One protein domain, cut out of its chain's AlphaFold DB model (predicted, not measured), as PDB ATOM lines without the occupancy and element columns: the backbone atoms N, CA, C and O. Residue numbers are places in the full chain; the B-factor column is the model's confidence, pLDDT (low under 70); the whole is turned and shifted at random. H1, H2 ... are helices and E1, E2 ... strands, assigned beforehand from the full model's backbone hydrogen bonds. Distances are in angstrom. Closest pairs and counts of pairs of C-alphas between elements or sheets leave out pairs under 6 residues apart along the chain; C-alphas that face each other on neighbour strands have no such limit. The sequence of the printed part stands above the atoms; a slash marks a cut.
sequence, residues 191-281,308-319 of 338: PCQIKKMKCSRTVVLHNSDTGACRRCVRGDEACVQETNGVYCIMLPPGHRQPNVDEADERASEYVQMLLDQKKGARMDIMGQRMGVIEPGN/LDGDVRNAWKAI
ATOM      1  N   PRO A 191      13.631  46.250 -33.815       91.31
ATOM      2  CA  PRO A 191      12.346  45.873 -34.413       91.31
ATOM      3  C   PRO A 191      12.249  46.174 -35.914       91.31
ATOM      4  O   PRO A 191      11.519  45.503 -36.647       91.31
ATOM      5  N   CYS A 192      12.923  47.220 -36.406       92.12
ATOM      6  CA  CYS A 192      12.969  47.516 -37.841       92.12
ATOM      7  C   CYS A 192      13.856  46.516 -38.582       92.12
ATOM      8  O   CYS A 192      13.474  46.088 -39.671       92.12
ATOM      9  N   GLN A 193      14.982  46.121 -37.977       91.56
ATOM     10  CA  GLN A 193      15.884  45.098 -38.512       91.56
ATOM     11  C   GLN A 193      15.180  43.741 -38.646       91.56
ATOM     12  O   GLN A 193      15.170  43.180 -39.738       91.56
ATOM     13  N   ILE A 194      14.525  43.260 -37.581       90.00
ATOM     14  CA  ILE A 194      13.798  41.973 -37.564       90.00
ATOM     15  C   ILE A 194      12.739  41.933 -38.669       90.00
ATOM     16  O   ILE A 194      12.667  40.985 -39.446       90.00
ATOM     17  N   LYS A 195      11.950  43.005 -38.787       87.19
ATOM     18  CA  LYS A 195      10.876  43.110 -39.786       87.19
ATOM     19  C   LYS A 195      11.373  43.455 -41.194       87.19
ATOM     20  O   LYS A 195      10.556  43.561 -42.100       87.19
ATOM     21  N   LYS A 196      12.680  43.676 -41.388       87.12
ATOM     22  CA  LYS A 196      13.300  44.068 -42.668       87.12
ATOM     23  C   LYS A 196      12.660  45.314 -43.309       87.12
ATOM     24  O   LYS A 196      12.519  45.395 -44.526       87.12
ATOM     25  N   MET A 197      12.291  46.304 -42.493       86.25
ATOM     26  CA  MET A 197      11.665  47.555 -42.953       86.25
ATOM     27  C   MET A 197      12.590  48.760 -42.755       86.25
ATOM     28  O   MET A 197      13.438  48.774 -41.862       86.25
ATOM     29  N   LYS A 198      12.364  49.828 -43.532       85.69
ATOM     30  CA  LYS A 198      13.093  51.099 -43.382       85.69
ATOM     31  C   LYS A 198      12.845  51.709 -41.999       85.69
ATOM     32  O   LYS A 198      11.699  51.936 -41.604       85.69
ATOM     33  N   CYS A 199      13.919  52.007 -41.271       87.75
ATOM     34  CA  CYS A 199      13.837  52.686 -39.985       87.75
ATOM     35  C   CYS A 199      13.813  54.202 -40.205       87.75
ATOM     36  O   CYS A 199      14.615  54.739 -40.957       87.75
ATOM     37  N   SER A 200      12.927  54.933 -39.526       85.62
ATOM     38  CA  SER A 200      12.945  56.399 -39.637       85.62
ATOM     39  C   SER A 200      14.145  57.034 -38.934       85.62
ATOM     40  O   SER A 200      14.326  58.236 -39.061       85.62
ATOM     41  N   ARG A 201      14.893  56.260 -38.134       79.06
ATOM     42  CA  ARG A 201      16.100  56.742 -37.462       79.06
ATOM     43  C   ARG A 201      17.280  56.788 -38.394       79.06
ATOM     44  O   ARG A 201      17.982  57.769 -38.297       79.06
ATOM     45  N   THR A 202      17.407  55.825 -39.317       75.00
ATOM     46  CA  THR A 202      18.478  55.757 -40.333       75.00
ATOM     47  C   THR A 202      18.418  56.907 -41.343       75.00
ATOM     48  O   THR A 202      19.186  56.938 -42.294       75.00
ATOM     49  N   VAL A 203      17.471  57.832 -41.191       73.75
ATOM     50  CA  VAL A 203      17.223  58.974 -42.062       73.75
ATOM     51  C   VAL A 203      17.344  60.221 -41.203       73.75
ATOM     52  O   VAL A 203      16.607  60.355 -40.229       73.75
ATOM     53  N   VAL A 204      18.223  61.151 -41.583       62.72
ATOM     54  CA  VAL A 204      18.320  62.458 -40.919       62.72
ATOM     55  C   VAL A 204      17.024  63.232 -41.169       62.72
ATOM     56  O   VAL A 204      16.839  63.865 -42.210       62.72
ATOM     57  N   LEU A 205      16.086  63.155 -40.228       59.50
ATOM     58  CA  LEU A 205      14.947  64.058 -40.144       59.50
ATOM     59  C   LEU A 205      15.342  65.167 -39.172       59.50
ATOM     60  O   LEU A 205      15.825  64.879 -38.084       59.50
ATOM     61  N   HIS A 206      15.110  66.424 -39.551       51.53
ATOM     62  CA  HIS A 206      15.603  67.639 -38.883       51.53
ATOM     63  C   HIS A 206      15.282  67.820 -37.377       51.53
ATOM     64  O   HIS A 206      15.593  68.876 -36.855       51.53
ATOM     65  N   ASN A 207      14.690  66.847 -36.672       53.53
ATOM     66  CA  ASN A 207      14.322  66.921 -35.251       53.53
ATOM     67  C   ASN A 207      14.267  65.535 -34.547       53.53
ATOM     68  O   ASN A 207      13.495  65.370 -33.604       53.53
ATOM     69  N   SER A 208      14.966  64.494 -35.024       54.56
ATOM     70  CA  SER A 208      14.758  63.108 -34.533       54.56
ATOM     71  C   SER A 208      15.889  62.486 -33.713       54.56
ATOM     72  O   SER A 208      15.824  61.292 -33.423       54.56
ATOM     73  N   ASP A 209      16.906  63.251 -33.327       57.19
ATOM     74  CA  ASP A 209      18.170  62.666 -32.857       57.19
ATOM     75  C   ASP A 209      18.077  61.942 -31.501       57.19
ATOM     76  O   ASP A 209      18.956  61.154 -31.163       57.19
ATOM     77  N   THR A 210      16.994  62.123 -30.740       64.50
ATOM     78  CA  THR A 210      16.901  61.636 -29.351       64.50
ATOM     79  C   THR A 210      15.685  60.758 -29.042       64.50
ATOM     80  O   THR A 210      15.417  60.487 -27.875       64.50
ATOM     81  N   GLY A 211      14.948  60.268 -30.048       79.00
ATOM     82  CA  GLY A 211      13.666  59.581 -29.825       79.00
ATOM     83  C   GLY A 211      13.501  58.197 -30.459       79.00
ATOM     84  O   GLY A 211      14.278  57.752 -31.307       79.00
ATOM     85  N   ALA A 212      12.416  57.525 -30.063       86.19
ATOM     86  CA  ALA A 212      11.905  56.334 -30.736       86.19
ATOM     87  C   ALA A 212      11.622  56.602 -32.228       86.19
ATOM     88  O   ALA A 212      11.183  57.688 -32.614       86.19
ATOM     89  N   CYS A 213      11.831  55.603 -33.092       88.31
ATOM     90  CA  CYS A 213      11.533  55.760 -34.516       88.31
ATOM     91  C   CYS A 213      10.017  55.922 -34.750       88.31
ATOM     92  O   CYS A 213       9.206  55.267 -34.095       88.31
ATOM     93  N   ARG A 214       9.617  56.747 -35.729       87.38
ATOM     94  CA  ARG A 214       8.204  57.061 -36.029       87.38
ATOM     95  C   ARG A 214       7.361  55.819 -36.305       87.38
ATOM     96  O   ARG A 214       6.170  55.818 -36.018       87.38
ATOM     97  N   ARG A 215       7.969  54.779 -36.882       89.62
ATOM     98  CA  ARG A 215       7.288  53.508 -37.148       89.62
ATOM     99  C   ARG A 215       6.935  52.796 -35.847       89.62
ATOM    100  O   ARG A 215       5.781  52.441 -35.673       89.62
ATOM    101  N   CYS A 216       7.908  52.627 -34.952       88.75
ATOM    102  CA  CYS A 216       7.690  52.009 -33.645       88.75
ATOM    103  C   CYS A 216       6.654  52.796 -32.834       88.75
ATOM    104  O   CYS A 216       5.741  52.192 -32.296       88.75
ATOM    105  N   VAL A 217       6.715  54.133 -32.856       88.19
ATOM    106  CA  VAL A 217       5.702  54.984 -32.204       88.19
ATOM    107  C   VAL A 217       4.306  54.760 -32.790       88.19
ATOM    108  O   VAL A 217       3.346  54.668 -32.045       88.19
ATOM    109  N   ARG A 218       4.171  54.649 -34.117       85.81
ATOM    110  CA  ARG A 218       2.871  54.402 -34.766       85.81
ATOM    111  C   ARG A 218       2.345  52.981 -34.533       85.81
ATOM    112  O   ARG A 218       1.138  52.782 -34.538       85.81
ATOM    113  N   GLY A 219       3.242  52.006 -34.415       83.69
ATOM    114  CA  GLY A 219       2.909  50.598 -34.188       83.69
ATOM    115  C   GLY A 219       2.732  50.227 -32.714       83.69
ATOM    116  O   GLY A 219       2.517  49.050 -32.428       83.69
ATOM    117  N   ASP A 220       2.853  51.203 -31.805       81.81
ATOM    118  CA  ASP A 220       2.915  51.006 -30.354       81.81
ATOM    119  C   ASP A 220       3.954  49.940 -29.942       81.81
ATOM    120  O   ASP A 220       3.707  49.102 -29.077       81.81
ATOM    121  N   GLU A 221       5.125  49.955 -30.586       86.12
ATOM    122  CA  GLU A 221       6.249  49.045 -30.333       86.12
ATOM    123  C   GLU A 221       7.400  49.761 -29.616       86.12
ATOM    124  O   GLU A 221       7.707  50.924 -29.898       86.12
ATOM    125  N   ALA A 222       8.124  49.031 -28.765       86.31
ATOM    126  CA  ALA A 222       9.380  49.501 -28.187       86.31
ATOM    127  C   ALA A 222      10.410  49.798 -29.274       86.31
ATOM    128  O   ALA A 222      10.725  48.924 -30.081       86.31
ATOM    129  N   CYS A 223      11.024  50.977 -29.271       90.56
ATOM    130  CA  CYS A 223      12.150  51.233 -30.161       90.56
ATOM    131  C   CYS A 223      13.470  50.895 -29.455       90.56
ATOM    132  O   CYS A 223      14.010  51.733 -28.744       90.56
ATOM    133  N   VAL A 224      14.020  49.700 -29.681       91.75
ATOM    134  CA  VAL A 224      15.285  49.266 -29.050       91.75
ATOM    135  C   VAL A 224      16.494  49.568 -29.935       91.75
ATOM    136  O   VAL A 224      16.472  49.274 -31.136       91.75
ATOM    137  N   GLN A 225      17.546  50.141 -29.351       89.44
ATOM    138  CA  GLN A 225      18.815  50.433 -30.018       89.44
ATOM    139  C   GLN A 225      20.003  49.910 -29.215       89.44
ATOM    140  O   GLN A 225      20.044  50.058 -28.001       89.44
ATOM    141  N   GLU A 226      20.996  49.375 -29.914       87.19
ATOM    142  CA  GLU A 226      22.302  49.062 -29.348       87.19
ATOM    143  C   GLU A 226      23.205  50.307 -29.352       87.19
ATOM    144  O   GLU A 226      23.421  50.930 -30.392       87.19
ATOM    145  N   THR A 227      23.715  50.688 -28.182       83.25
ATOM    146  CA  THR A 227      24.642  51.812 -28.003       83.25
ATOM    147  C   THR A 227      25.815  51.316 -27.162       83.25
ATOM    148  O   THR A 227      25.649  51.038 -25.979       83.25
ATOM    149  N   ASN A 228      27.000  51.164 -27.765       84.50
ATOM    150  CA  ASN A 228      28.206  50.644 -27.095       84.50
ATOM    151  C   ASN A 228      28.003  49.276 -26.404       84.50
ATOM    152  O   ASN A 228      28.485  49.063 -25.293       84.50
ATOM    153  N   GLY A 229      27.259  48.362 -27.037       83.31
ATOM    154  CA  GLY A 229      26.955  47.034 -26.487       83.31
ATOM    155  C   GLY A 229      25.864  47.016 -25.408       83.31
ATOM    156  O   GLY A 229      25.537  45.950 -24.895       83.31
ATOM    157  N   VAL A 230      25.277  48.173 -25.079       85.81
ATOM    158  CA  VAL A 230      24.127  48.283 -24.173       85.81
ATOM    159  C   VAL A 230      22.865  48.541 -24.990       85.81
ATOM    160  O   VAL A 230      22.826  49.432 -25.841       85.81
ATOM    161  N   TYR A 231      21.816  47.763 -24.736       86.56
ATOM    162  CA  TYR A 231      20.532  47.919 -25.408       86.56
ATOM    163  C   TYR A 231      19.651  48.919 -24.663       86.56
ATOM    164  O   TYR A 231      19.196  48.668 -23.552       86.56
ATOM    165  N   CYS A 232      19.380  50.051 -25.304       85.50
ATOM    166  CA  CYS A 232      18.549  51.120 -24.771       85.50
ATOM    167  C   CYS A 232      17.152  51.066 -25.397       85.50
ATOM    168  O   CYS A 232      16.995  51.045 -26.624       85.50
ATOM    169  N   ILE A 233      16.125  51.098 -24.550       87.06
ATOM    170  CA  ILE A 233      14.736  51.242 -24.977       87.06
ATOM    171  C   ILE A 233      14.431  52.735 -25.123       87.06
ATOM    172  O   ILE A 233      14.360  53.478 -24.146       87.06
ATOM    173  N   MET A 234      14.237  53.184 -26.360       85.50
ATOM    174  CA  MET A 234      13.848  54.557 -26.666       85.50
ATOM    175  C   MET A 234      12.334  54.691 -26.515       85.50
ATOM    176  O   MET A 234      11.571  54.059 -27.253       85.50
ATOM    177  N   LEU A 235      11.903  55.534 -25.578       80.56
ATOM    178  CA  LEU A 235      10.492  55.845 -25.366       80.56
ATOM    179  C   LEU A 235      10.022  56.969 -26.311       80.56
ATOM    180  O   LEU A 235      10.829  57.801 -26.745       80.56
ATOM    181  N   PRO A 236       8.724  57.016 -26.663       75.19
ATOM    182  CA  PRO A 236       8.159  58.158 -27.369       75.19
ATOM    183  C   PRO A 236       8.243  59.429 -26.503       75.19
ATOM    184  O   PRO A 236       8.189  59.343 -25.271       75.19
ATOM    185  N   PRO A 237       8.339  60.621 -27.118       71.44
ATOM    186  CA  PRO A 237       8.335  61.877 -26.375       71.44
ATOM    187  C   PRO A 237       7.064  61.993 -25.517       71.44
ATOM    188  O   PRO A 237       5.960  61.783 -26.011       71.44
ATOM    189  N   GLY A 238       7.228  62.326 -24.233       71.81
ATOM    190  CA  GLY A 238       6.127  62.469 -23.269       71.81
ATOM    191  C   GLY A 238       5.881  61.257 -22.361       71.81
ATOM    192  O   GLY A 238       5.146  61.389 -21.385       71.81
ATOM    193  N   HIS A 239       6.520  60.109 -22.611       71.75
ATOM    194  CA  HIS A 239       6.460  58.961 -21.701       71.75
ATOM    195  C   HIS A 239       7.550  59.055 -20.625       71.75
ATOM    196  O   HIS A 239       8.720  59.290 -20.932       71.75
ATOM    197  N   ARG A 240       7.166  58.876 -19.354       67.25
ATOM    198  CA  ARG A 240       8.118  58.776 -18.237       67.25
ATOM    199  C   ARG A 240       8.747  57.387 -18.232       67.25
ATOM    200  O   ARG A 240       8.047  56.403 -18.465       67.25
ATOM    201  N   GLN A 241      10.047  57.318 -17.953       65.62
ATOM    202  CA  GLN A 241      10.687  56.042 -17.648       65.62
ATOM    203  C   GLN A 241      10.024  55.440 -16.397       65.62
ATOM    204  O   GLN A 241       9.752  56.185 -15.448       65.62
ATOM    205  N   PRO A 242       9.702  54.138 -16.400       62.44
ATOM    206  CA  PRO A 242       9.228  53.456 -15.200       62.44
ATOM    207  C   PRO A 242      10.307  53.456 -14.105       62.44
ATOM    208  O   PRO A 242      11.488  53.649 -14.387       62.44
ATOM    209  N   ASN A 243       9.889  53.260 -12.851       65.69
ATOM    210  CA  ASN A 243      10.810  53.166 -11.715       65.69
ATOM    211  C   ASN A 243      11.799  52.001 -11.904       65.69
ATOM    212  O   ASN A 243      11.415  50.925 -12.359       65.69
ATOM    213  N   VAL A 244      13.056  52.264 -11.541       61.44
ATOM    214  CA  VAL A 244      14.270  51.550 -11.980       61.44
ATOM    215  C   VAL A 244      14.281  50.061 -11.603       61.44
ATOM    216  O   VAL A 244      14.699  49.238 -12.405       61.44
ATOM    217  N   ASP A 245      13.741  49.680 -10.444       61.19
ATOM    218  CA  ASP A 245      14.064  48.361  -9.877       61.19
ATOM    219  C   ASP A 245      13.277  47.174 -10.483       61.19
ATOM    220  O   ASP A 245      13.832  46.092 -10.629       61.19
ATOM    221  N   GLU A 246      12.009  47.345 -10.886       60.50
ATOM    222  CA  GLU A 246      11.209  46.265 -11.519       60.50
ATOM    223  C   GLU A 246      11.178  46.352 -13.053       60.50
ATOM    224  O   GLU A 246      10.849  45.387 -13.750       60.50
ATOM    225  N   ALA A 247      11.494  47.526 -13.602       61.84
ATOM    226  CA  ALA A 247      11.491  47.750 -15.039       61.84
ATOM    227  C   ALA A 247      12.690  47.097 -15.734       61.84
ATOM    228  O   ALA A 247      12.561  46.677 -16.886       61.84
ATOM    229  N   ASP A 248      13.822  46.982 -15.039       72.56
ATOM    230  CA  ASP A 248      15.083  46.514 -15.612       72.56
ATOM    231  C   ASP A 248      15.061  45.016 -15.963       72.56
ATOM    232  O   ASP A 248      15.545  44.632 -17.032       72.56
ATOM    233  N   GLU A 249      14.430  44.165 -15.144       78.62
ATOM    234  CA  GLU A 249      14.317  42.723 -15.432       78.62
ATOM    235  C   GLU A 249      13.444  42.465 -16.668       78.62
ATOM    236  O   GLU A 249      13.874  41.816 -17.625       78.62
ATOM    237  N   ARG A 250      12.244  43.056 -16.716       76.88
ATOM    238  CA  ARG A 250      11.320  42.888 -17.849       76.88
ATOM    239  C   ARG A 250      11.838  43.532 -19.135       76.88
ATOM    240  O   ARG A 250      11.619  43.004 -20.226       76.88
ATOM    241  N   ALA A 251      12.519  44.674 -19.026       81.31
ATOM    242  CA  ALA A 251      13.199  45.302 -20.155       81.31
ATOM    243  C   ALA A 251      14.253  44.360 -20.746       81.31
ATOM    244  O   ALA A 251      14.303  44.184 -21.965       81.31
ATOM    245  N   SER A 252      15.049  43.725 -19.886       84.88
ATOM    246  CA  SER A 252      16.096  42.785 -20.289       84.88
ATOM    247  C   SER A 252      15.515  41.544 -20.972       84.88
ATOM    248  O   SER A 252      15.994  41.166 -22.042       84.88
ATOM    249  N   GLU A 253      14.438  40.960 -20.435       86.25
ATOM    250  CA  GLU A 253      13.727  39.834 -21.065       86.25
ATOM    251  C   GLU A 253      13.192  40.193 -22.458       86.25
ATOM    252  O   GLU A 253      13.367  39.446 -23.424       86.25
ATOM    253  N   TYR A 254      12.577  41.370 -22.590       85.44
ATOM    254  CA  TYR A 254      12.042  41.839 -23.864       85.44
ATOM    255  C   TYR A 254      13.143  42.090 -24.904       85.44
ATOM    256  O   TYR A 254      12.998  41.728 -26.075       85.44
ATOM    257  N   VAL A 255      14.265  42.690 -24.493       88.12
ATOM    258  CA  VAL A 255      15.434  42.872 -25.364       88.12
ATOM    259  C   VAL A 255      15.972  41.516 -25.815       88.12
ATOM    260  O   VAL A 255      16.223  41.339 -27.008       88.12
ATOM    261  N   GLN A 256      16.096  40.551 -24.901       89.44
ATOM    262  CA  GLN A 256      16.580  39.211 -25.222       89.44
ATOM    263  C   GLN A 256      15.680  38.521 -26.254       89.44
ATOM    264  O   GLN A 256      16.178  38.027 -27.266       89.44
ATOM    265  N   MET A 257      14.359  38.599 -26.078       86.69
ATOM    266  CA  MET A 257      13.383  38.085 -27.044       86.69
ATOM    267  C   MET A 257      13.580  38.687 -28.445       86.69
ATOM    268  O   MET A 257      13.549  37.967 -29.446       86.69
ATOM    269  N   LEU A 258      13.801  40.002 -28.549       86.69
ATOM    270  CA  LEU A 258      14.067  40.644 -29.840       86.69
ATOM    271  C   LEU A 258      15.398  40.184 -30.452       86.69
ATOM    272  O   LEU A 258      15.492  40.009 -31.667       86.69
ATOM    273  N   LEU A 259      16.437  39.979 -29.642       88.44
ATOM    274  CA  LEU A 259      17.720  39.468 -30.129       88.44
ATOM    275  C   LEU A 259      17.603  38.041 -30.657       88.44
ATOM    276  O   LEU A 259      18.189  37.728 -31.696       88.44
ATOM    277  N   ASP A 260      16.810  37.205 -30.000       86.62
ATOM    278  CA  ASP A 260      16.552  35.841 -30.448       86.62
ATOM    279  C   ASP A 260      15.771  35.850 -31.773       86.62
ATOM    280  O   ASP A 260      16.174  35.188 -32.733       86.62
ATOM    281  N   GLN A 261      14.754  36.711 -31.907       83.56
ATOM    282  CA  GLN A 261      14.059  36.929 -33.183       83.56
ATOM    283  C   GLN A 261      14.994  37.441 -34.289       83.56
ATOM    284  O   GLN A 261      14.899  36.999 -35.436       83.56
ATOM    285  N   LYS A 262      15.933  38.344 -33.970       85.00
ATOM    286  CA  LYS A 262      16.938  38.848 -34.925       85.00
ATOM    287  C   LYS A 262      17.866  37.734 -35.414       85.00
ATOM    288  O   LYS A 262      18.241  37.739 -36.585       85.00
ATOM    289  N   LYS A 263      18.201  36.766 -34.555       87.12
ATOM    290  CA  LYS A 263      18.959  35.553 -34.919       87.12
ATOM    291  C   LYS A 263      18.129  34.541 -35.722       87.12
ATOM    292  O   LYS A 263      18.671  33.532 -36.162       87.12
ATOM    293  N   GLY A 264      16.840  34.808 -35.940       79.00
ATOM    294  CA  GLY A 264      15.926  33.920 -36.651       79.00
ATOM    295  C   GLY A 264      15.293  32.845 -35.766       79.00
ATOM    296  O   GLY A 264      14.675  31.925 -36.303       79.00
ATOM    297  N   ALA A 265      15.421  32.947 -34.439       76.75
ATOM    298  CA  ALA A 265      14.692  32.075 -33.533       76.75
ATOM    299  C   ALA A 265      13.193  32.371 -33.651       76.75
ATOM    300  O   ALA A 265      12.761  33.529 -33.646       76.75
ATOM    301  N   ARG A 266      12.391  31.314 -33.791       66.62
ATOM    302  CA  ARG A 266      10.936  31.436 -33.820       66.62
ATOM    303  C   ARG A 266      10.419  31.187 -32.413       66.62
ATOM    304  O   ARG A 266      10.702  30.156 -31.813       66.62
ATOM    305  N   MET A 267       9.680  32.155 -31.891       62.31
ATOM    306  CA  MET A 267       8.882  31.962 -30.687       62.31
ATOM    307  C   MET A 267       7.608  31.247 -31.123       62.31
ATOM    308  O   MET A 267       6.943  31.711 -32.049       62.31
ATOM    309  N   ASP A 268       7.299  30.118 -30.500       58.38
ATOM    310  CA  ASP A 268       6.039  29.413 -30.719       58.38
ATOM    311  C   ASP A 268       5.419  29.063 -29.365       58.38
ATOM    312  O   ASP A 268       6.107  28.946 -28.338       58.38
ATOM    313  N   ILE A 269       4.100  28.917 -29.346       53.88
ATOM    314  CA  ILE A 269       3.360  28.599 -28.129       53.88
ATOM    315  C   ILE A 269       3.400  27.081 -27.940       53.88
ATOM    316  O   ILE A 269       2.562  26.336 -28.448       53.88
ATOM    317  N   MET A 270       4.376  26.602 -27.166       46.53
ATOM    318  CA  MET A 270       4.426  25.207 -26.731       46.53
ATOM    319  C   MET A 270       3.540  25.008 -25.490       46.53
ATOM    320  O   MET A 270       4.000  25.012 -24.346       46.53
ATOM    321  N   GLY A 271       2.234  24.839 -25.707       67.62
ATOM    322  CA  GLY A 271       1.260  24.614 -24.633       67.62
ATOM    323  C   GLY A 271       0.850  25.908 -23.916       67.62
ATOM    324  O   GLY A 271       0.260  26.782 -24.534       67.62
ATOM    325  N   GLN A 272       1.109  26.025 -22.606       60.03
ATOM    326  CA  GLN A 272       0.772  27.220 -21.799       60.03
ATOM    327  C   GLN A 272       1.949  28.195 -21.599       60.03
ATOM    328  O   GLN A 272       1.811  29.182 -20.878       60.03
ATOM    329  N   ARG A 273       3.123  27.921 -22.180       49.16
ATOM    330  CA  ARG A 273       4.320  28.767 -22.047       49.16
ATOM    331  C   ARG A 273       4.870  29.113 -23.428       49.16
ATOM    332  O   ARG A 273       4.860  28.271 -24.324       49.16
ATOM    333  N   MET A 274       5.363  30.341 -23.585       48.53
ATOM    334  CA  MET A 274       6.184  30.706 -24.741       48.53
ATOM    335  C   MET A 274       7.546  30.025 -24.606       48.53
ATOM    336  O   MET A 274       8.198  30.149 -23.568       48.53
ATOM    337  N   GLY A 275       7.950  29.284 -25.637       58.66
ATOM    338  CA  GLY A 275       9.262  28.652 -25.728       58.66
ATOM    339  C   GLY A 275       9.990  29.121 -26.983       58.66
ATOM    340  O   GLY A 275       9.373  29.327 -28.029       58.66
ATOM    341  N   VAL A 276      11.310  29.286 -26.884       60.47
ATOM    342  CA  VAL A 276      12.164  29.547 -28.047       60.47
ATOM    343  C   VAL A 276      12.359  28.227 -28.786       60.47
ATOM    344  O   VAL A 276      12.942  27.291 -28.240       60.47
ATOM    345  N   ILE A 277      11.868  28.139 -30.021       56.84
ATOM    346  CA  ILE A 277      12.167  27.013 -30.901       56.84
ATOM    347  C   ILE A 277      13.406  27.392 -31.705       56.84
ATOM    348  O   ILE A 277      13.357  28.253 -32.591       56.84
ATOM    349  N   GLU A 278      14.529  26.743 -31.398       51.66
ATOM    350  CA  GLU A 278      15.666  26.744 -32.312       51.66
ATOM    351  C   GLU A 278      15.198  26.115 -33.630       51.66
ATOM    352  O   GLU A 278      14.635  25.014 -33.609       51.66
ATOM    353  N   PRO A 279      15.360  26.793 -34.779       48.12
ATOM    354  CA  PRO A 279      14.950  26.225 -36.047       48.12
ATOM    355  C   PRO A 279      15.787  24.969 -36.293       48.12
ATOM    356  O   PRO A 279      16.945  25.044 -36.697       48.12
ATOM    357  N   GLY A 280      15.201  23.795 -36.050       43.44
ATOM    358  CA  GLY A 280      15.750  22.548 -36.559       43.44
ATOM    359  C   GLY A 280      15.958  22.701 -38.066       43.44
ATOM    360  O   GLY A 280      15.156  23.361 -38.726       43.44
ATOM    361  N   ASN A 281      17.025  22.099 -38.599       44.03
ATOM    362  CA  ASN A 281      17.519  22.190 -39.989       44.03
ATOM    363  C   ASN A 281      16.525  21.769 -41.109       44.03
ATOM    364  O   ASN A 281      16.932  21.424 -42.211       44.03
ATOM    365  N   LEU A 308       4.053  37.847 -36.266       51.00
ATOM    366  CA  LEU A 308       5.078  38.295 -35.316       51.00
ATOM    367  C   LEU A 308       4.683  39.588 -34.569       51.00
ATOM    368  O   LEU A 308       5.301  39.936 -33.565       51.00
ATOM    369  N   ASP A 309       3.675  40.318 -35.060       55.53
ATOM    370  CA  ASP A 309       3.280  41.634 -34.548       55.53
ATOM    371  C   ASP A 309       2.415  41.555 -33.281       55.53
ATOM    372  O   ASP A 309       2.478  42.441 -32.427       55.53
ATOM    373  N   GLY A 310       1.608  40.496 -33.145       57.72
ATOM    374  CA  GLY A 310       0.683  40.321 -32.021       57.72
ATOM    375  C   GLY A 310       1.393  40.063 -30.691       57.72
ATOM    376  O   GLY A 310       1.130  40.749 -29.701       57.72
ATOM    377  N   ASP A 311       2.335  39.121 -30.678       58.72
ATOM    378  CA  ASP A 311       2.966  38.639 -29.442       58.72
ATOM    379  C   ASP A 311       3.944  39.662 -28.847       58.72
ATOM    380  O   ASP A 311       3.921  39.935 -27.644       58.72
ATOM    381  N   VAL A 312       4.734  40.324 -29.699       57.94
ATOM    382  CA  VAL A 312       5.691  41.365 -29.282       57.94
ATOM    383  C   VAL A 312       4.963  42.602 -28.745       57.94
ATOM    384  O   VAL A 312       5.367  43.170 -27.727       57.94
ATOM    385  N   ARG A 313       3.857  43.005 -29.387       58.88
ATOM    386  CA  ARG A 313       3.040  44.148 -28.950       58.88
ATOM    387  C   ARG A 313       2.378  43.885 -27.596       58.88
ATOM    388  O   ARG A 313       2.317  44.792 -26.767       58.88
ATOM    389  N   ASN A 314       1.903  42.663 -27.356       61.38
ATOM    390  CA  ASN A 314       1.271  42.293 -26.088       61.38
ATOM    391  C   ASN A 314       2.281  42.246 -24.934       61.38
ATOM    392  O   ASN A 314       1.995  42.788 -23.865       61.38
ATOM    393  N   ALA A 315       3.477  41.693 -25.164       61.09
ATOM    394  CA  ALA A 315       4.565  41.713 -24.185       61.09
ATOM    395  C   ALA A 315       4.973  43.152 -23.822       61.09
ATOM    396  O   ALA A 315       5.027  43.507 -22.648       61.09
ATOM    397  N   TRP A 316       5.163  44.025 -24.817       56.53
ATOM    398  CA  TRP A 316       5.496  45.435 -24.588       56.53
ATOM    399  C   TRP A 316       4.432  46.181 -23.765       56.53
ATOM    400  O   TRP A 316       4.764  46.887 -22.806       56.53
ATOM    401  N   LYS A 317       3.146  45.993 -24.093       65.94
ATOM    402  CA  LYS A 317       2.030  46.595 -23.346       65.94
ATOM    403  C   LYS A 317       1.995  46.135 -21.888       65.94
ATOM    404  O   LYS A 317       1.771  46.965 -21.013       65.94
ATOM    405  N   ALA A 318       2.259  44.856 -21.624       61.97
ATOM    406  CA  ALA A 318       2.281  44.309 -20.267       61.97
ATOM    407  C   ALA A 318       3.412  44.887 -19.393       61.97
ATOM    408  O   ALA A 318       3.271  44.954 -18.172       61.97
ATOM    409  N   ILE A 319       4.524  45.313 -20.002       59.91
ATOM    410  CA  ILE A 319       5.689  45.817 -19.267       59.91
ATOM    411  C   ILE A 319       5.582  47.324 -18.998       59.91
ATOM    412  O   ILE A 319       5.868  47.759 -17.885       59.91
TER     413      ILE A 319
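Overview. This is residues 191 to 281 and 308 to 319 of the 338 residues of an uncharacterized protein of Stachybotrys chartarum (strain CBS 109288 / IBT 7711) (UniProt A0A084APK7). One long helix, H3, stands between two separate strand hairpins: E1 and E2 beside its residues 251 to 258, and E3 and E4 beside its residues 257 to 261. H4 runs back alongside H3, while the short helices H1 and H2 sit near the start of E1, and the long link between them loops out to His 206. The printed part has 103 residues, with four named helices and four named strands in the order H1 H2 E1 E2 H3 E3 E4 H4; each sheet, E1 - E2 and E3 - E4, is antiparallel, and the class is mixed, helices and strands. It is compact, with a radius of gyration of the C-alphas of 14.5 A and spans of 46 by 33 by 27 A.

Arrangement. E1, residues 223 to 227, and E2, residues 230 to 234, form an antiparallel hairpin at 148 degrees, with N 225 and O 232 2.9 A apart, within hydrogen-bond range. H3, residues 244 to 262, comes closest to E2 at the C-alphas of Val 255 and Tyr 231, 7.2 A apart. H4, residues 308 to 319, touches H3 at a shallow tilt of 9 degrees, opposite ways; H4 touches with its residues 315 to 319 alone and H3 with its residues 247 to 254 alone, and the closest C-alphas, those of Ile 319 and Arg 250, are 6.5 A apart. H1, residues 191 to 194, touches H3 at residues 258 to 262, the closest C-alphas being those of Ile 194 and Lys 262, 5.2 A. H2, residues 214 to 218, is close to H1 but not clearly touching, at 7.7 A between the C-alphas of Cys 216 and Pro 191. E3, residues 266 to 270, and E4, residues 273 to 277, form the second antiparallel hairpin, at 140 degrees, with N 277 and O 266 2.9 A apart, within hydrogen-bond range. H3 and E4 are only just apart, at 8.0 A. In H2 the O i to N i+4 pair is within hydrogen-bond range, as are 12 of 15 in H3 and 7 of 8 in H4; H1 is too short for such a pair.

Along the chain. H1 begins at C-alpha 191 (12.346, 45.873, -34.413). H3 measures 26.4 A, from C-alpha 244 (14.270, 51.550, -11.980) to C-alpha 262. E1 measures 12.7 A, E2 12.3 A, E3 11.5 A and E4 12.0 A. H4 measures 17.7 A and ends at C-alpha 319 (5.689, 45.817, -19.267).

Size, cuts and confidence. The C-alphas farthest apart, of His 206 and Gly 271, are 47.5 A apart. Residues 282 to 307 are not printed, and C-alphas 281 and 308 are 20.9 A apart across the cut. The link H1 to H2 is long, 19 residues. Mean pLDDT of the printed part is 73.3; residues 204 to 210, 240 to 247, 266 to 281 and 308 to 319 are under 70.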